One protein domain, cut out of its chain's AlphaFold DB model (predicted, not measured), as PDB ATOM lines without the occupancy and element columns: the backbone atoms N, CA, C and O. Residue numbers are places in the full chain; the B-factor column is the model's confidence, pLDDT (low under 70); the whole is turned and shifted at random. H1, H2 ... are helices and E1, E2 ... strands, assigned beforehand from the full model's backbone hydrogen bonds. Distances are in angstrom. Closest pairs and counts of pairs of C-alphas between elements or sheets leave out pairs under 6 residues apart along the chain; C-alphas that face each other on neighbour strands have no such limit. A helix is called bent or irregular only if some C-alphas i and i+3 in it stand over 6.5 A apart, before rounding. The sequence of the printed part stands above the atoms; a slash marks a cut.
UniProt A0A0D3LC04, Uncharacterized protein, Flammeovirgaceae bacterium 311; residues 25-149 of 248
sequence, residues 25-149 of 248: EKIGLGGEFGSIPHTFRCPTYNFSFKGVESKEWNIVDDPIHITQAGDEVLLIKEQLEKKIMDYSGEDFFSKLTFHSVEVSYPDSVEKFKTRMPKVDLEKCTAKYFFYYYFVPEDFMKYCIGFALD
ATOM      1  N   GLU A  25     199.129 122.439 276.327       81.81
ATOM      2  CA  GLU A  25     200.148 123.304 275.712       81.81
ATOM      3  C   GLU A  25     200.516 122.943 274.261       81.81
ATOM      4  O   GLU A  25     201.122 123.756 273.567       81.81
ATOM      5  N   LYS A  26     200.165 121.737 273.788       88.00
ATOM      6  CA  LYS A  26     200.351 121.333 272.384       88.00
ATOM      7  C   LYS A  26     199.172 121.741 271.500       88.00
ATOM      8  O   LYS A  26     199.271 121.634 270.282       88.00
ATOM      9  N   ILE A  27     198.061 122.195 272.081       87.38
ATOM     10  CA  ILE A  27     196.950 122.788 271.333       87.38
ATOM     11  C   ILE A  27     197.351 124.223 270.998       87.38
ATOM     12  O   ILE A  27     197.367 125.098 271.861       87.38
ATOM     13  N   GLY A  28     197.704 124.463 269.739       86.12
ATOM     14  CA  GLY A  28     198.018 125.800 269.257       86.12
ATOM     15  C   GLY A  28     196.820 126.449 268.575       86.12
ATOM     16  O   GLY A  28     195.980 125.772 267.986       86.12
ATOM     17  N   LEU A  29     196.792 127.783 268.592       89.06
ATOM     18  CA  LEU A  29     195.881 128.553 267.748       89.06
ATOM     19  C   LEU A  29     196.115 128.202 266.272       89.06
ATOM     20  O   LEU A  29     197.264 128.008 265.847       89.06
ATOM     21  N   GLY A  30     195.023 128.106 265.524       91.69
ATOM     22  CA  GLY A  30     195.032 127.973 264.076       91.69
ATOM     23  C   GLY A  30     194.702 129.285 263.380       91.69
ATOM     24  O   GLY A  30     194.079 130.174 263.967       91.69
ATOM     25  N   GLY A  31     195.121 129.400 262.126       90.38
ATOM     26  CA  GLY A  31     195.032 130.624 261.346       90.38
ATOM     27  C   GLY A  31     195.852 131.772 261.925       90.38
ATOM     28  O   GLY A  31     196.572 131.659 262.920       90.38
ATOM     29  N   GLU A  32     195.692 132.926 261.299       90.44
ATOM     30  CA  GLU A  32     196.185 134.199 261.792       90.44
ATOM     31  C   GLU A  32     195.092 135.245 261.614       90.44
ATOM     32  O   GLU A  32     194.304 135.180 260.675       90.44
ATOM     33  N   PHE A  33     195.045 136.231 262.509       93.12
ATOM     34  CA  PHE A  33     194.075 137.313 262.375       93.12
ATOM     35  C   PHE A  33     194.318 138.165 261.123       93.12
ATOM     36  O   PHE A  33     193.377 138.753 260.616       93.12
ATOM     37  N   GLY A  34     195.556 138.256 260.623       92.12
ATOM     38  CA  GLY A  34     195.873 139.078 259.451       92.12
ATOM     39  C   GLY A  34     195.925 140.588 259.728       92.12
ATOM     40  O   GLY A  34     195.792 141.383 258.804       92.12
ATOM     41  N   SER A  35     196.133 141.016 260.980       89.50
ATOM     42  CA  SER A  35     196.199 142.446 261.343       89.50
ATOM     43  C   SER A  35     197.484 143.157 260.909       89.50
ATOM     44  O   SER A  35     197.495 144.379 260.755       89.50
ATOM     45  N   ILE A  36     198.565 142.412 260.644       89.00
ATOM     46  CA  ILE A  36     199.879 142.970 260.282       89.00
ATOM     47  C   ILE A  36     199.832 143.964 259.095       89.00
ATOM     48  O   ILE A  36     200.383 145.055 259.237       89.00
ATOM     49  N   PRO A  37     199.191 143.666 257.946       90.81
ATOM     50  CA  PRO A  37     199.073 144.622 256.834       90.81
ATOM     51  C   PRO A  37     198.137 145.826 257.083       90.81
ATOM     52  O   PRO A  37     198.070 146.708 256.227       90.81
ATOM     53  N   HIS A  38     197.413 145.878 258.210       91.25
ATOM     54  CA  HIS A  38     196.284 146.801 258.401       91.25
ATOM     55  C   HIS A  38     196.352 147.707 259.640       91.25
ATOM     56  O   HIS A  38     195.876 148.842 259.579       91.25
ATOM     57  N   THR A  39     196.910 147.222 260.757       86.75
ATOM     58  CA  THR A  39     197.024 147.974 262.025       86.75
ATOM     59  C   THR A  39     198.407 147.898 262.685       86.75
ATOM     60  O   THR A  39     198.615 148.456 263.768       86.75
ATOM     61  N   PHE A  40     199.397 147.245 262.064       84.62
ATOM     62  CA  PHE A  40     200.723 147.096 262.670       84.62
ATOM     63  C   PHE A  40     201.416 148.443 262.888       84.62
ATOM     64  O   PHE A  40     201.721 149.162 261.940       84.62
ATOM     65  N   ARG A  41     201.743 148.730 264.158       83.81
ATOM     66  CA  ARG A  41     202.331 150.002 264.625       83.81
ATOM     67  C   ARG A  41     201.433 151.220 264.388       83.81
ATOM     68  O   ARG A  41     201.931 152.338 264.266       83.81
ATOM     69  N   CYS A  42     200.124 151.028 264.381       84.94
ATOM     70  CA  CYS A  42     199.177 152.132 264.376       84.94
ATOM     71  C   CYS A  42     198.926 152.681 265.788       84.94
ATOM     72  O   CYS A  42     199.141 151.977 266.776       84.94
ATOM     73  N   PRO A  43     198.484 153.946 265.915       82.25
ATOM     74  CA  PRO A  43     198.012 154.500 267.179       82.25
ATOM     75  C   PRO A  43     196.622 153.919 267.494       82.25
ATOM     76  O   PRO A  43     195.601 154.569 267.266       82.25
ATOM     77  N   THR A  44     196.587 152.661 267.938       78.81
ATOM     78  CA  THR A  44     195.357 151.908 268.209       78.81
ATOM     79  C   THR A  44     194.963 151.914 269.684       78.81
ATOM     80  O   THR A  44     195.802 151.998 270.584       78.81
ATOM     81  N   TYR A  45     193.659 151.781 269.913       76.19
ATOM     82  CA  TYR A  45     193.060 151.379 271.186       76.19
ATOM     83  C   TYR A  45     192.354 150.038 270.976       76.19
ATOM     84  O   TYR A  45     191.652 149.890 269.976       76.19
ATOM     85  N   ASN A  46     192.548 149.073 271.877       75.44
ATOM     86  CA  ASN A  46     191.947 147.740 271.797       75.44
ATOM     87  C   ASN A  46     190.829 147.586 272.847       75.44
ATOM     88  O   ASN A  46     191.028 147.889 274.024       75.44
ATOM     89  N   PHE A  47     189.658 147.112 272.422       73.12
ATOM     90  CA  PHE A  47     188.467 146.919 273.251       73.12
ATOM     91  C   PHE A  47     188.058 145.442 273.212       73.12
ATOM     92  O   PHE A  47     187.648 144.940 272.165       73.12
ATOM     93  N   SER A  48     188.167 144.734 274.339       66.19
ATOM     94  CA  SER A  48     187.871 143.295 274.447       66.19
ATOM     95  C   SER A  48     186.455 143.008 274.971       66.19
ATOM     96  O   SER A  48     185.797 143.880 275.543       66.19
ATOM     97  N   PHE A  49     185.963 141.780 274.765       56.38
ATOM     98  CA  PHE A  49     184.627 141.353 275.202       56.38
ATOM     99  C   PHE A  49     184.654 140.110 276.111       56.38
ATOM    100  O   PHE A  49     185.532 139.257 275.993       56.38
ATOM    101  N   LYS A  50     183.648 139.998 276.998       47.12
ATOM    102  CA  LYS A  50     183.526 139.037 278.127       47.12
ATOM    103  C   LYS A  50     184.391 139.316 279.372       47.12
ATOM    104  O   LYS A  50     184.784 138.394 280.084       47.12
ATOM    105  N   GLY A  51     184.556 140.589 279.716       39.25
ATOM    106  CA  GLY A  51     184.801 141.030 281.092       39.25
ATOM    107  C   GLY A  51     183.932 142.248 281.406       39.25
ATOM    108  O   GLY A  51     183.655 143.033 280.505       39.25
ATOM    109  N   VAL A  52     183.505 142.420 282.664       36.84
ATOM    110  CA  VAL A  52     182.971 143.721 283.141       36.84
ATOM    111  C   VAL A  52     184.044 144.816 283.101       36.84
ATOM    112  O   VAL A  52     183.725 145.994 282.997       36.84
ATOM    113  N   GLU A  53     185.307 144.394 283.096       35.16
ATOM    114  CA  GLU A  53     186.505 145.169 282.798       35.16
ATOM    115  C   GLU A  53     187.333 144.336 281.801       35.16
ATOM    116  O   GLU A  53     187.408 143.106 281.933       35.16
ATOM    117  N   SER A  54     187.947 144.980 280.804       36.88
ATOM    118  CA  SER A  54     189.034 144.375 280.012       36.88
ATOM    119  C   SER A  54     190.154 143.886 280.950       36.88
ATOM    120  O   SER A  54     190.380 144.473 282.008       36.88
ATOM    121  N   LYS A  55     190.851 142.793 280.609       39.97
ATOM    122  CA  LYS A  55     191.928 142.264 281.469       39.97
ATOM    123  C   LYS A  55     193.330 142.259 280.887       39.97
ATOM    124  O   LYS A  55     194.257 142.190 281.688       39.97
ATOM    125  N   GLU A  56     193.522 142.407 279.574       40.34
ATOM    126  CA  GLU A  56     194.872 142.516 279.004       40.34
ATOM    127  C   GLU A  56     194.974 143.575 277.883       40.34
ATOM    128  O   GLU A  56     194.418 143.406 276.804       40.34
ATOM    129  N   TRP A  57     195.666 144.678 278.221       37.62
ATOM    130  CA  TRP A  57     196.503 145.599 277.420       37.62
ATOM    131  C   TRP A  57     196.252 145.640 275.894       37.62
ATOM    132  O   TRP A  57     196.484 144.660 275.196       37.62
ATOM    133  N   ASN A  58     195.900 146.773 275.270       36.09
ATOM    134  CA  ASN A  58     196.604 148.075 275.295       36.09
ATOM    135  C   ASN A  58     195.743 149.166 274.577       36.09
ATOM    136  O   ASN A  58     194.879 148.806 273.781       36.09
ATOM    137  N   ILE A  59     195.884 150.497 274.711       40.81
ATOM    138  CA  ILE A  59     196.816 151.421 275.400       40.81
ATOM    139  C   ILE A  59     195.984 152.467 276.196       40.81
ATOM    140  O   ILE A  59     194.868 152.779 275.789       40.81
ATOM    141  N   VAL A  60     196.589 153.101 277.219       41.75
ATOM    142  CA  VAL A  60     195.985 153.945 278.289       41.75
ATOM    143  C   VAL A  60     195.500 153.075 279.448       41.75
ATOM    144  O   VAL A  60     194.895 152.034 279.229       41.75
ATOM    145  N   ASP A  61     195.866 153.469 280.668       38.81
ATOM    146  CA  ASP A  61     196.029 152.579 281.831       38.81
ATOM    147  C   ASP A  61     194.733 152.071 282.495       38.81
ATOM    148  O   ASP A  61     194.800 151.500 283.581       38.81
ATOM    149  N   ASP A  62     193.576 152.219 281.842       43.94
ATOM    150  CA  ASP A  62     192.287 151.733 282.337       43.94
ATOM    151  C   ASP A  62     191.598 150.798 281.321       43.94
ATOM    152  O   ASP A  62     191.494 151.125 280.134       43.94
ATOM    153  N   PRO A  63     191.088 149.634 281.758       47.00
ATOM    154  CA  PRO A  63     190.384 148.694 280.895       47.00
ATOM    155  C   PRO A  63     188.961 149.159 280.528       47.00
ATOM    156  O   PRO A  63     188.014 149.007 281.296       47.00
ATOM    157  N   ILE A  64     188.793 149.654 279.301       49.12
ATOM    158  CA  ILE A  64     187.530 150.208 278.782       49.12
ATOM    159  C   ILE A  64     186.591 149.094 278.266       49.12
ATOM    160  O   ILE A  64     186.986 148.262 277.448       49.12
ATOM    161  N   HIS A  65     185.329 149.083 278.715       54.41
ATOM    162  CA  HIS A  65     184.283 148.177 278.200       54.41
ATOM    163  C   HIS A  65     183.815 148.626 276.803       54.41
ATOM    164  O   HIS A  65     183.729 149.823 276.553       54.41
ATOM    165  N   ILE A  66     183.436 147.719 275.889       55.69
ATOM    166  CA  ILE A  66     183.083 148.120 274.506       55.69
ATOM    167  C   ILE A  66     181.883 149.086 274.414       55.69
ATOM    168  O   ILE A  66     181.811 149.866 273.478       55.69
ATOM    169  N   THR A  67     180.986 149.127 275.405       58.41
ATOM    170  CA  THR A  67     179.903 150.141 275.473       58.41
ATOM    171  C   THR A  67     180.380 151.543 275.884       58.41
ATOM    172  O   THR A  67     179.570 152.451 276.026       58.41
ATOM    173  N   GLN A  68     181.672 151.700 276.173       54.69
ATOM    174  CA  GLN A  68     182.358 152.980 276.362       54.69
ATOM    175  C   GLN A  68     183.199 153.344 275.122       54.69
ATOM    176  O   GLN A  68     183.657 154.481 275.011       54.69
ATOM    177  N   ALA A  69     183.381 152.419 274.167       60.72
ATOM    178  CA  ALA A  69     183.663 152.816 272.793       60.72
ATOM    179  C   ALA A  69     182.392 153.482 272.239       60.72
ATOM    180  O   ALA A  69     181.283 153.032 272.526       60.72
ATOM    181  N   GLY A  70     182.546 154.585 271.503       63.62
ATOM    182  CA  GLY A  70     181.402 155.371 271.031       63.62
ATOM    183  C   GLY A  70     180.467 154.564 270.125       63.62
ATOM    184  O   GLY A  70     180.914 153.630 269.458       63.62
ATOM    185  N   ASP A  71     179.193 154.969 270.070       74.00
ATOM    186  CA  ASP A  71     178.097 154.275 269.365       74.00
ATOM    187  C   ASP A  71     178.447 153.847 267.924       74.00
ATOM    188  O   ASP A  71     177.996 152.805 267.448       74.00
ATOM    189  N   GLU A  72     179.308 154.615 267.249       83.06
ATOM    190  CA  GLU A  72     179.885 154.305 265.937       83.06
ATOM    191  C   GLU A  72     180.532 152.906 265.882       83.06
ATOM    192  O   GLU A  72     180.249 152.138 264.969       83.06
ATOM    193  N   VAL A  73     181.342 152.517 266.874       84.19
ATOM    194  CA  VAL A  73     182.050 151.220 266.882       84.19
ATOM    195  C   VAL A  73     181.068 150.048 266.976       84.19
ATOM    196  O   VAL A  73     181.270 149.015 266.333       84.19
ATOM    197  N   LEU A  74     179.989 150.213 267.747       84.00
ATOM    198  CA  LEU A  74     178.928 149.212 267.869       84.00
ATOM    199  C   LEU A  74     178.139 149.093 266.559       84.00
ATOM    200  O   LEU A  74     177.933 147.983 266.073       84.00
ATOM    201  N   LEU A  75     177.796 150.221 265.930       89.62
ATOM    202  CA  LEU A  75     177.129 150.249 264.629       89.62
ATOM    203  C   LEU A  75     177.973 149.571 263.533       89.62
ATOM    204  O   LEU A  75     177.453 148.761 262.763       89.62
ATOM    205  N   ILE A  76     179.280 149.855 263.474       93.62
ATOM    206  CA  ILE A  76     180.203 149.204 262.531       93.62
ATOM    207  C   ILE A  76     180.286 147.694 262.803       93.62
ATOM    208  O   ILE A  76     180.296 146.906 261.854       93.62
ATOM    209  N   LYS A  77     180.275 147.264 264.075       91.69
ATOM    210  CA  LYS A  77     180.242 145.839 264.439       91.69
ATOM    211  C   LYS A  77     178.993 145.136 263.904       91.69
ATOM    212  O   LYS A  77     179.119 144.084 263.286       91.69
ATOM    213  N   GLU A  78     177.810 145.711 264.108       91.94
ATOM    214  CA  GLU A  78     176.541 145.132 263.639       91.94
ATOM    215  C   GLU A  78     176.498 145.018 262.106       91.94
ATOM    216  O   GLU A  78     176.079 143.997 261.551       91.94
ATOM    217  N   GLN A  79     176.995 146.040 261.400       95.69
ATOM    218  CA  GLN A  79     177.120 146.015 259.941       95.69
ATOM    219  C   GLN A  79     178.108 144.943 259.461       95.69
ATOM    220  O   GLN A  79     177.837 144.261 258.469       95.69
ATOM    221  N   LEU A  80     179.241 144.781 260.150       96.31
ATOM    222  CA  LEU A  80     180.220 143.736 259.869       96.31
ATOM    223  C   LEU A  80     179.625 142.340 260.084       96.31
ATOM    224  O   LEU A  80     179.717 141.502 259.193       96.31
ATOM    225  N   GLU A  81     178.989 142.089 261.227       95.88
ATOM    226  CA  GLU A  81     178.389 140.789 261.546       95.88
ATOM    227  C   GLU A  81     177.320 140.393 260.528       95.88
ATOM    228  O   GLU A  81     177.299 139.246 260.082       95.88
ATOM    229  N   LYS A  82     176.524 141.355 260.045       97.19
ATOM    230  CA  LYS A  82     175.619 141.118 258.919       97.19
ATOM    231  C   LYS A  82     176.368 140.695 257.646       97.19
ATOM    232  O   LYS A  82     175.992 139.694 257.045       97.19
ATOM    233  N   LYS A  83     177.444 141.395 257.255       97.62
ATOM    234  CA  LYS A  83     178.271 141.029 256.082       97.62
ATOM    235  C   LYS A  83     178.882 139.624 256.227       97.62
ATOM    236  O   LYS A  83     178.900 138.867 255.258       97.62
ATOM    237  N   ILE A  84     179.338 139.254 257.427       97.38
ATOM    238  CA  ILE A  84     179.878 137.916 257.727       97.38
ATOM    239  C   ILE A  84     178.785 136.848 257.608       97.38
ATOM    240  O   ILE A  84     179.007 135.811 256.981       97.38
ATOM    241  N   MET A  85     177.603 137.089 258.177       97.12
ATOM    242  CA  MET A  85     176.465 136.167 258.123       97.12
ATOM    243  C   MET A  85     175.926 136.003 256.692       97.12
ATOM    244  O   MET A  85     175.649 134.883 256.266       97.12
ATOM    245  N   ASP A  86     175.848 137.085 255.913       97.56
ATOM    246  CA  ASP A  86     175.423 137.049 254.507       97.56
ATOM    247  C   ASP A  86     176.386 136.207 253.638       97.56
ATOM    248  O   ASP A  86     175.937 135.494 252.732       97.56
ATOM    249  N   TYR A  87     177.693 136.243 253.934       97.75
ATOM    250  CA  TYR A  87     178.740 135.464 253.255       97.75
ATOM    251  C   TYR A  87     178.793 133.991 253.704       97.75
ATOM    252  O   TYR A  87     178.773 133.085 252.867       97.75
ATOM    253  N   SER A  88     178.841 133.748 255.015       96.44
ATOM    254  CA  SER A  88     179.117 132.429 255.616       96.44
ATOM    255  C   SER A  88     177.887 131.606 255.984       96.44
ATOM    256  O   SER A  88     177.979 130.391 256.135       96.44
ATOM    257  N   GLY A  89     176.718 132.244 256.047       96.31
ATOM    258  CA  GLY A  89     175.479 131.619 256.487       96.31
ATOM    259  C   GLY A  89     175.359 131.573 258.012       96.31
ATOM    260  O   GLY A  89     176.340 131.639 258.750       96.31
ATOM    261  N   GLU A  90     174.119 131.455 258.481       92.56
ATOM    262  CA  GLU A  90     173.773 131.507 259.907       92.56
ATOM    263  C   GLU A  90     174.458 130.402 260.729       92.56
ATOM    264  O   GLU A  90     174.944 130.670 261.825       92.56
ATOM    265  N   ASP A  91     174.578 129.183 260.190       89.75
ATOM    266  CA  ASP A  91     175.196 128.056 260.899       89.75
ATOM    267  C   ASP A  91     176.690 128.286 261.197       89.75
ATOM    268  O   ASP A  91     177.112 128.114 262.342       89.75
ATOM    269  N   PHE A  92     177.488 128.742 260.222       93.06
ATOM    270  CA  PHE A  92     178.891 129.089 260.475       93.06
ATOM    271  C   PHE A  92     179.006 130.325 261.371       93.06
ATOM    272  O   PHE A  92     179.755 130.308 262.349       93.06
ATOM    273  N   PHE A  93     178.224 131.373 261.089       93.94
ATOM    274  CA  PHE A  93     178.224 132.603 261.879       93.94
ATOM    275  C   PHE A  93     177.905 132.349 263.362       93.94
ATOM    276  O   PHE A  93     178.576 132.901 264.231       93.94
ATOM    277  N   SER A  94     176.968 131.444 263.670       89.88
ATOM    278  CA  SER A  94     176.603 131.074 265.049       89.88
ATOM    279  C   SER A  94     177.755 130.464 265.868       89.88
ATOM    280  O   SER A  94     177.719 130.475 267.099       89.88
ATOM    281  N   LYS A  95     178.788 129.950 265.186       89.94
ATOM    282  CA  LYS A  95     179.990 129.326 265.763       89.94
ATOM    283  C   LYS A  95     181.156 130.317 265.898       89.94
ATOM    284  O   LYS A  95     182.222 129.947 266.398       89.94
ATOM    285  N   LEU A  96     180.974 131.571 265.472       90.69
ATOM    286  CA  LEU A  96     181.936 132.651 265.671       90.69
ATOM    287  C   LEU A  96     181.746 133.311 267.038       90.69
ATOM    288  O   LEU A  96     180.646 133.651 267.460       90.69
ATOM    289  N   THR A  97     182.857 133.545 267.728       88.19
ATOM    290  CA  THR A  97     182.909 134.302 268.978       88.19
ATOM    291  C   THR A  97     183.698 135.582 268.755       88.19
ATOM    292  O   THR A  97     184.909 135.531 268.545       88.19
ATOM    293  N   PHE A  98     183.031 136.734 268.845       86.50
ATOM    294  CA  PHE A  98     183.704 138.032 268.910       86.50
ATOM    295  C   PHE A  98     184.665 138.087 270.109       86.50
ATOM    296  O   PHE A  98     184.291 137.719 271.226       86.50
ATOM    297  N   HIS A  99     185.893 138.546 269.873       85.06
ATOM    298  CA  HIS A  99     186.955 138.621 270.873       85.06
ATOM    299  C   HIS A  99     187.263 140.061 271.288       85.06
ATOM    300  O   HIS A  99     187.231 140.373 272.484       85.06
ATOM    301  N   SER A 100     187.581 140.915 270.315       84.38
ATOM    302  CA  SER A 100     187.994 142.301 270.535       84.38
ATOM    303  C   SER A 100     187.962 143.120 269.244       84.38
ATOM    304  O   SER A 100     187.840 142.576 268.147       84.38
ATOM    305  N   VAL A 101     188.077 144.442 269.361       87.38
ATOM    306  CA  VAL A 101     188.258 145.361 268.232       87.38
ATOM    307  C   VAL A 101     189.387 146.345 268.523       87.38
ATOM    308  O   VAL A 101     189.445 146.927 269.601       87.38
ATOM    309  N   GLU A 102     190.276 146.551 267.556       88.12
ATOM    310  CA  GLU A 102     191.219 147.668 267.539       88.12
ATOM    311  C   GLU A 102     190.658 148.832 266.733       88.12
ATOM    312  O   GLU A 102     190.071 148.642 265.669       88.12
ATOM    313  N   VAL A 103     190.872 150.050 267.223       87.00
ATOM    314  CA  VAL A 103     190.456 151.282 266.551       87.00
ATOM    315  C   VAL A 103     191.657 152.202 266.387       87.00
ATOM    316  O   VAL A 103     192.257 152.627 267.376       87.00
ATOM    317  N   SER A 104     192.007 152.522 265.143       87.44
ATOM    318  CA  SER A 104     193.100 153.427 264.779       87.44
ATOM    319  C   SER A 104     192.693 154.894 264.969       87.44
ATOM    320  O   SER A 104     191.631 155.325 264.513       87.44
ATOM    321  N   TYR A 105     193.564 155.703 265.577       81.19
ATOM    322  CA  TYR A 105     193.398 157.160 265.693       81.19
ATOM    323  C   TYR A 105     194.647 157.900 265.184       81.19
ATOM    324  O   TYR A 105     195.445 158.375 265.999       81.19
ATOM    325  N   PRO A 106     194.839 158.017 263.852       72.94
ATOM    326  CA  PRO A 106     195.996 158.696 263.257       72.94
ATOM    327  C   PRO A 106     196.223 160.106 263.819       72.94
ATOM    328  O   PRO A 106     197.345 160.451 264.181       72.94
ATOM    329  N   ASP A 107     195.150 160.872 264.028       71.94
ATOM    330  CA  ASP A 107     195.196 162.242 264.567       71.94
ATOM    331  C   ASP A 107     195.694 162.320 266.023       71.94
ATOM    332  O   ASP A 107     196.059 163.385 266.517       71.94
ATOM    333  N   SER A 108     195.741 161.188 266.735       72.19
ATOM    334  CA  SER A 108     196.329 161.087 268.073       72.19
ATOM    335  C   SER A 108     197.818 160.712 268.066       72.19
ATOM    336  O   SER A 108     198.369 160.533 269.150       72.19
ATOM    337  N   VAL A 109     198.492 160.633 266.906       76.06
ATOM    338  CA  VAL A 109     199.906 160.210 266.769       76.06
ATOM    339  C   VAL A 109     200.865 160.898 267.749       76.06
ATOM    340  O   VAL A 109     201.766 160.243 268.273       76.06
ATOM    341  N   GLU A 110     200.640 162.173 268.087       77.94
ATOM    342  CA  GLU A 110     201.407 162.917 269.101       77.94
ATOM    343  C   GLU A 110     201.521 162.163 270.441       77.94
ATOM    344  O   GLU A 110     202.602 162.095 271.024       77.94
ATOM    345  N   LYS A 111     200.438 161.510 270.891       72.69
ATOM    346  CA  LYS A 111     200.368 160.731 272.146       72.69
ATOM    347  C   LYS A 111     201.199 159.436 272.107       72.69
ATOM    348  O   LYS A 111     201.429 158.807 273.143       72.69
ATOM    349  N   PHE A 112     201.633 159.025 270.916       70.44
ATOM    350  CA  PHE A 112     202.379 157.795 270.656       70.44
ATOM    351  C   PHE A 112     203.818 158.063 270.171       70.44
ATOM    352  O   PHE A 112     204.616 157.131 270.134       70.44
ATOM    353  N   LYS A 113     204.199 159.316 269.864       69.56
ATOM    354  CA  LYS A 113     205.530 159.681 269.323       69.56
ATOM    355  C   LYS A 113     206.728 159.242 270.169       69.56
ATOM    356  O   LYS A 113     207.806 159.021 269.622       69.56
ATOM    357  N   THR A 114     206.563 159.146 271.485       74.06
ATOM    358  CA  THR A 114     207.608 158.726 272.434       74.06
ATOM    359  C   THR A 114     207.684 157.209 272.627       74.06
ATOM    360  O   THR A 114     208.587 156.731 273.310       74.06
ATOM    361  N   ARG A 115     206.749 156.442 272.052       68.56
ATOM    362  CA  ARG A 115     206.640 154.990 272.239       68.56
ATOM    363  C   ARG A 115     207.485 154.233 271.209       68.56
ATOM    364  O   ARG A 115     207.695 154.691 270.087       68.56
ATOM    365  N   MET A 116     207.962 153.058 271.612       68.88
ATOM    366  CA  MET A 116     208.697 152.117 270.763       68.88
ATOM    367  C   MET A 116     207.923 150.787 270.684       68.88
ATOM    368  O   MET A 116     207.424 150.347 271.719       68.88
ATOM    369  N   PRO A 117     207.843 150.126 269.510       71.75
ATOM    370  CA  PRO A 117     208.317 150.596 268.205       71.75
ATOM    371  C   PRO A 117     207.570 151.857 267.741       71.75
ATOM    372  O   PRO A 117     206.422 152.079 268.114       71.75
ATOM    373  N   LYS A 118     208.242 152.692 266.936       80.94
ATOM    374  CA  LYS A 118     207.648 153.923 266.392       80.94
ATOM    375  C   LYS A 118     206.400 153.618 265.565       80.94
ATOM    376  O   LYS A 118     206.366 152.607 264.863       80.94
ATOM    377  N   VAL A 119     205.440 154.542 265.613       82.12
ATOM    378  CA  VAL A 119     204.237 154.522 264.772       82.12
ATOM    379  C   VAL A 119     204.610 154.526 263.286       82.12
ATOM    380  O   VAL A 119     205.524 155.246 262.882       82.12
ATOM    381  N   ASP A 120     203.888 153.737 262.494       84.19
ATOM    382  CA  ASP A 120     204.087 153.546 261.054       84.19
ATOM    383  C   ASP A 120     202.760 153.812 260.321       84.19
ATOM    384  O   ASP A 120     201.970 152.902 260.077       84.19
ATOM    385  N   LEU A 121     202.468 155.090 260.040       83.88
ATOM    386  CA  LEU A 121     201.163 155.508 259.501       83.88
ATOM    387  C   LEU A 121     200.878 154.959 258.094       83.88
ATOM    388  O   LEU A 121     199.712 154.829 257.732       83.88
ATOM    389  N   GLU A 122     201.906 154.582 257.328       84.06
ATOM    390  CA  GLU A 122     201.750 153.960 256.004       84.06
ATOM    391  C   GLU A 122     201.057 152.589 256.084       84.06
ATOM    392  O   GLU A 122     200.436 152.150 255.119       84.06
ATOM    393  N   LYS A 123     201.117 151.926 257.247       80.81
ATOM    394  CA  LYS A 123     200.473 150.628 257.501       80.81
ATOM    395  C   LYS A 123     199.098 150.744 258.148       80.81
ATOM    396  O   LYS A 123     198.427 149.732 258.317       80.81
ATOM    397  N   CYS A 124     198.649 151.960 258.457       87.75
ATOM    398  CA  CYS A 124     197.348 152.226 259.070       87.75
ATOM    399  C   CYS A 124     196.247 152.352 258.022       87.75
ATOM    400  O   CYS A 124     195.561 153.368 257.937       87.75
ATOM    401  N   THR A 125     196.104 151.302 257.213       91.69
ATOM    402  CA  THR A 125     195.092 151.236 256.153       91.69
ATOM    403  C   THR A 125     193.686 151.016 256.711       91.69
ATOM    404  O   THR A 125     192.719 151.432 256.082       91.69
ATOM    405  N   ALA A 126     193.566 150.419 257.904       94.69
ATOM    406  CA  ALA A 126     192.291 150.180 258.569       94.69
ATOM    407  C   ALA A 126     192.005 151.185 259.696       94.69
ATOM    408  O   ALA A 126     192.854 151.464 260.555       94.69
ATOM    409  N   LYS A 127     190.760 151.670 259.735       92.94
ATOM    410  CA  LYS A 127     190.204 152.421 260.866       92.94
ATOM    411  C   LYS A 127     189.822 151.477 262.005       92.94
ATOM    412  O   LYS A 127     190.103 151.792 263.161       92.94
ATOM    413  N   TYR A 128     189.221 150.338 261.671       92.94
ATOM    414  CA  TYR A 128     188.773 149.322 262.620       92.94
ATOM    415  C   TYR A 128     189.389 147.966 262.277       92.94
ATOM    416  O   TYR A 128     189.499 147.615 261.103       92.94
ATOM    417  N   PHE A 129     189.749 147.178 263.287       95.12
ATOM    418  CA  PHE A 129     190.157 145.790 263.101       95.12
ATOM    419  C   PHE A 129     189.457 144.886 264.111       95.12
ATOM    420  O   PHE A 129     189.744 144.945 265.305       95.12
ATOM    421  N   PHE A 130     188.526 144.057 263.647       93.56
ATOM    422  CA  PHE A 130     187.742 143.170 264.505       93.56
ATOM    423  C   PHE A 130     188.352 141.771 264.560       93.56
ATOM    424  O   PHE A 130     188.683 141.187 263.532       93.56
ATOM    425  N   TYR A 131     188.434 141.221 265.767       93.00
ATOM    426  CA  TYR A 131     188.988 139.910 266.079       93.00
ATOM    427  C   TYR A 131     187.855 138.942 266.457       93.00
ATOM    428  O   TYR A 131     187.086 139.206 267.385       93.00
ATOM    429  N   TYR A 132     187.769 137.801 265.771       93.19
ATOM    430  CA  TYR A 132     186.828 136.710 266.036       93.19
ATOM    431  C   TYR A 132     187.567 135.371 266.144       93.19
ATOM    432  O   TYR A 132     188.561 135.133 265.462       93.19
ATOM    433  N   TYR A 133     187.050 134.463 266.968       92.88
ATOM    434  CA  TYR A 133     187.453 133.057 266.960       92.88
ATOM    435  C   TYR A 133     186.335 132.189 266.388       92.88
ATOM    436  O   TYR A 133     185.204 132.266 266.867       92.88
ATOM    437  N   PHE A 134     186.658 131.312 265.441       93.00
ATOM    438  CA  PHE A 134     185.849 130.124 265.171       93.00
ATOM    439  C   PHE A 134     186.286 129.004 266.126       93.00
ATOM    440  O   PHE A 134     187.485 128.772 266.305       93.00
ATOM    441  N   VAL A 135     185.322 128.343 266.774       86.50
ATOM    442  CA  VAL A 135     185.567 127.312 267.800       86.50
ATOM    443  C   VAL A 135     184.944 125.987 267.333       86.50
ATOM    444  O   VAL A 135     183.755 125.769 267.560       86.50
ATOM    445  N   PRO A 136     185.704 125.113 266.642       78.38
ATOM    446  CA  PRO A 136     185.184 123.844 266.122       78.38
ATOM    447  C   PRO A 136     185.025 122.762 267.203       78.38
ATOM    448  O   PRO A 136     184.169 121.893 267.077       78.38
ATOM    449  N   GLU A 137     185.844 122.817 268.255       74.31
ATOM    450  CA  GLU A 137     185.854 121.897 269.398       74.31
ATOM    451  C   GLU A 137     186.310 122.667 270.650       74.31
ATOM    452  O   GLU A 137     186.981 123.700 270.541       74.31
ATOM    453  N   ASP A 138     185.998 122.158 271.845       71.06
ATOM    454  CA  ASP A 138     186.480 122.722 273.107       71.06
ATOM    455  C   ASP A 138     188.008 122.916 273.099       71.06
ATOM    456  O   ASP A 138     188.784 122.031 272.736       71.06
ATOM    457  N   PHE A 139     188.447 124.094 273.553       72.50
ATOM    458  CA  PHE A 139     189.844 124.560 273.588       72.50
ATOM    459  C   PHE A 139     190.521 124.805 272.226       72.50
ATOM    460  O   PHE A 139     191.576 125.440 272.205       72.50
ATOM    461  N   MET A 140     189.931 124.391 271.103       85.44
ATOM    462  CA  MET A 140     190.460 124.667 269.766       85.44
ATOM    463  C   MET A 140     189.940 126.011 269.244       85.44
ATOM    464  O   MET A 140     188.753 126.309 269.355       85.44
ATOM    465  N   LYS A 141     190.812 126.842 268.663       90.38
ATOM    466  CA  LYS A 141     190.426 128.154 268.118       90.38
ATOM    467  C   LYS A 141     191.113 128.423 266.787       90.38
ATOM    468  O   LYS A 141     192.333 128.290 266.695       90.38
ATOM    469  N   TYR A 142     190.331 128.876 265.814       95.31
ATOM    470  CA  TYR A 142     190.810 129.436 264.554       95.31
ATOM    471  C   TYR A 142     190.622 130.959 264.553       95.31
ATOM    472  O   TYR A 142     189.535 131.454 264.860       95.31
ATOM    473  N   CYS A 143     191.690 131.697 264.258       95.56
ATOM    474  CA  CYS A 143     191.740 133.156 264.279       95.56
ATOM    475  C   CYS A 143     191.169 133.753 262.983       95.56
ATOM    476  O   CYS A 143     191.670 133.487 261.892       95.56
ATOM    477  N   ILE A 144     190.158 134.611 263.110       96.38
ATOM    478  CA  ILE A 144     189.515 135.323 262.002       96.38
ATOM    479  C   ILE A 144     189.576 136.818 262.301       96.38
ATOM    480  O   ILE A 144     189.102 137.261 263.350       96.38
ATOM    481  N   GLY A 145     190.175 137.601 261.407       96.44
ATOM    482  CA  GLY A 145     190.269 139.052 261.549       96.44
ATOM    483  C   GLY A 145     189.621 139.793 260.386       96.44
ATOM    484  O   GLY A 145     189.636 139.320 259.252       96.44
ATOM    485  N   PHE A 146     189.067 140.970 260.674       97.62
ATOM    486  CA  PHE A 146     188.477 141.850 259.671       97.62
ATOM    487  C   PHE A 146     189.043 143.258 259.794       97.62
ATOM    488  O   PHE A 146     188.768 143.945 260.775       97.62
ATOM    489  N   ALA A 147     189.779 143.698 258.776       97.31
ATOM    490  CA  ALA A 147     190.179 145.088 258.604       97.31
ATOM    491  C   ALA A 147     189.060 145.871 257.918       97.31
ATOM    492  O   ALA A 147     188.555 145.423 256.888       97.31
ATOM    493  N   LEU A 148     188.677 147.025 258.465       97.25
ATOM    494  CA  LEU A 148     187.657 147.901 257.890       97.25
ATOM    495  C   LEU A 148     188.158 149.345 257.765       97.25
ATOM    496  O   LEU A 148     188.933 149.827 258.600       97.25
ATOM    497  N   ASP A 149     187.680 150.046 256.738       94.75
ATOM    498  CA  ASP A 149     187.824 151.500 256.612       94.75
ATOM    499  C   ASP A 149     186.872 152.262 257.560       94.75
ATOM    500  O   ASP A 149     186.161 151.670 258.375       94.75
TER     501      ASP A 149
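This is residues 25 to 149 of the 248 residues of an uncharacterized protein of Flammeovirgaceae bacterium 311 (UniProt A0A0D3LC04). A twisted, antiparallel sheet of four strands has one long helix, H2, laid slantwise over one of its faces. A long loop, residues 49 to 70, leads from edge strand E1 to H2; the short helix H3 turns the chain from the end of H2 into E2, and H4 sits off the other end of E2. The printed part has 125 residues, with four named helices and four named strands in the order H1 E1 H2 H3 E2 H4 E3 E4, and the sheet's order is E1 E2 E3 E4. The class is mixed, helices and strands, with under half of the residues, 61, in named elements. The whole is compact, with a radius of gyration of the C-alphas of 15.2 A and spans of 44 by 36 by 31 A.

Start at the inner strands E2, residues 96 to 104, and E3, residues 128 to 134, antiparallel at 162 degrees; look for N 97 and O 133, 2.8 A apart. E4, residues 142 to 148, forms a hairpin with E3, where N 132 and O 144 are 2.8 A apart. On the other side of E2, find E1, residues 44 to 48, antiparallel at 155 degrees, with N 47 and O 101 2.8 A apart. H2, residues 71 to 88, is on the sheet at a height of 8.0 A, over E2 and E3, at 42 degrees to E2 on the local plane. Its closest C-alpha pair with E3 is Lys 77 and Phe 130, 8.0 A apart. H3, residues 90 to 93, and H2 touch only at the corner, and only just, with 3 pairs of C-alphas within 8 A; the closest are Met 85 and Phe 93, 5.5 A apart. H1, residues 36 to 39, only grazes the sheet. H4, residues 106 to 112, is not on it, but only just, with 4 pairs of C-alphas within 10 A. Every O i to N i+4 pair is within hydrogen-bond range in H2; H4 has 0 of 3, but 3 of 4 O i to N i+3 pairs, and H1 and H3 are too short for an i+4 pair.

Find C-alpha 36 at (199.879, 142.970, 260.282), where H1 begins. H2 runs 25.8 A from C-alpha 71 at (178.097, 154.275, 269.365). E2 runs 23.6 A and bends by 53 degrees at residue 99; E3 is 19.6 A long, E1 13.0 A. H4 is irregular, its C-alphas 107 and 110 7.7 A apart. E4 runs 19.9 A to C-alpha 148 at (187.657, 147.901, 257.890).

The two C-alphas farthest apart, Asp 91 and Thr 114, are 46.1 A apart. The printed part has no cut. The links E1 to H2 and H4 to E3 are long. Look for pLDDT under 70 at residues 48 to 70, 113, and 115 to 116.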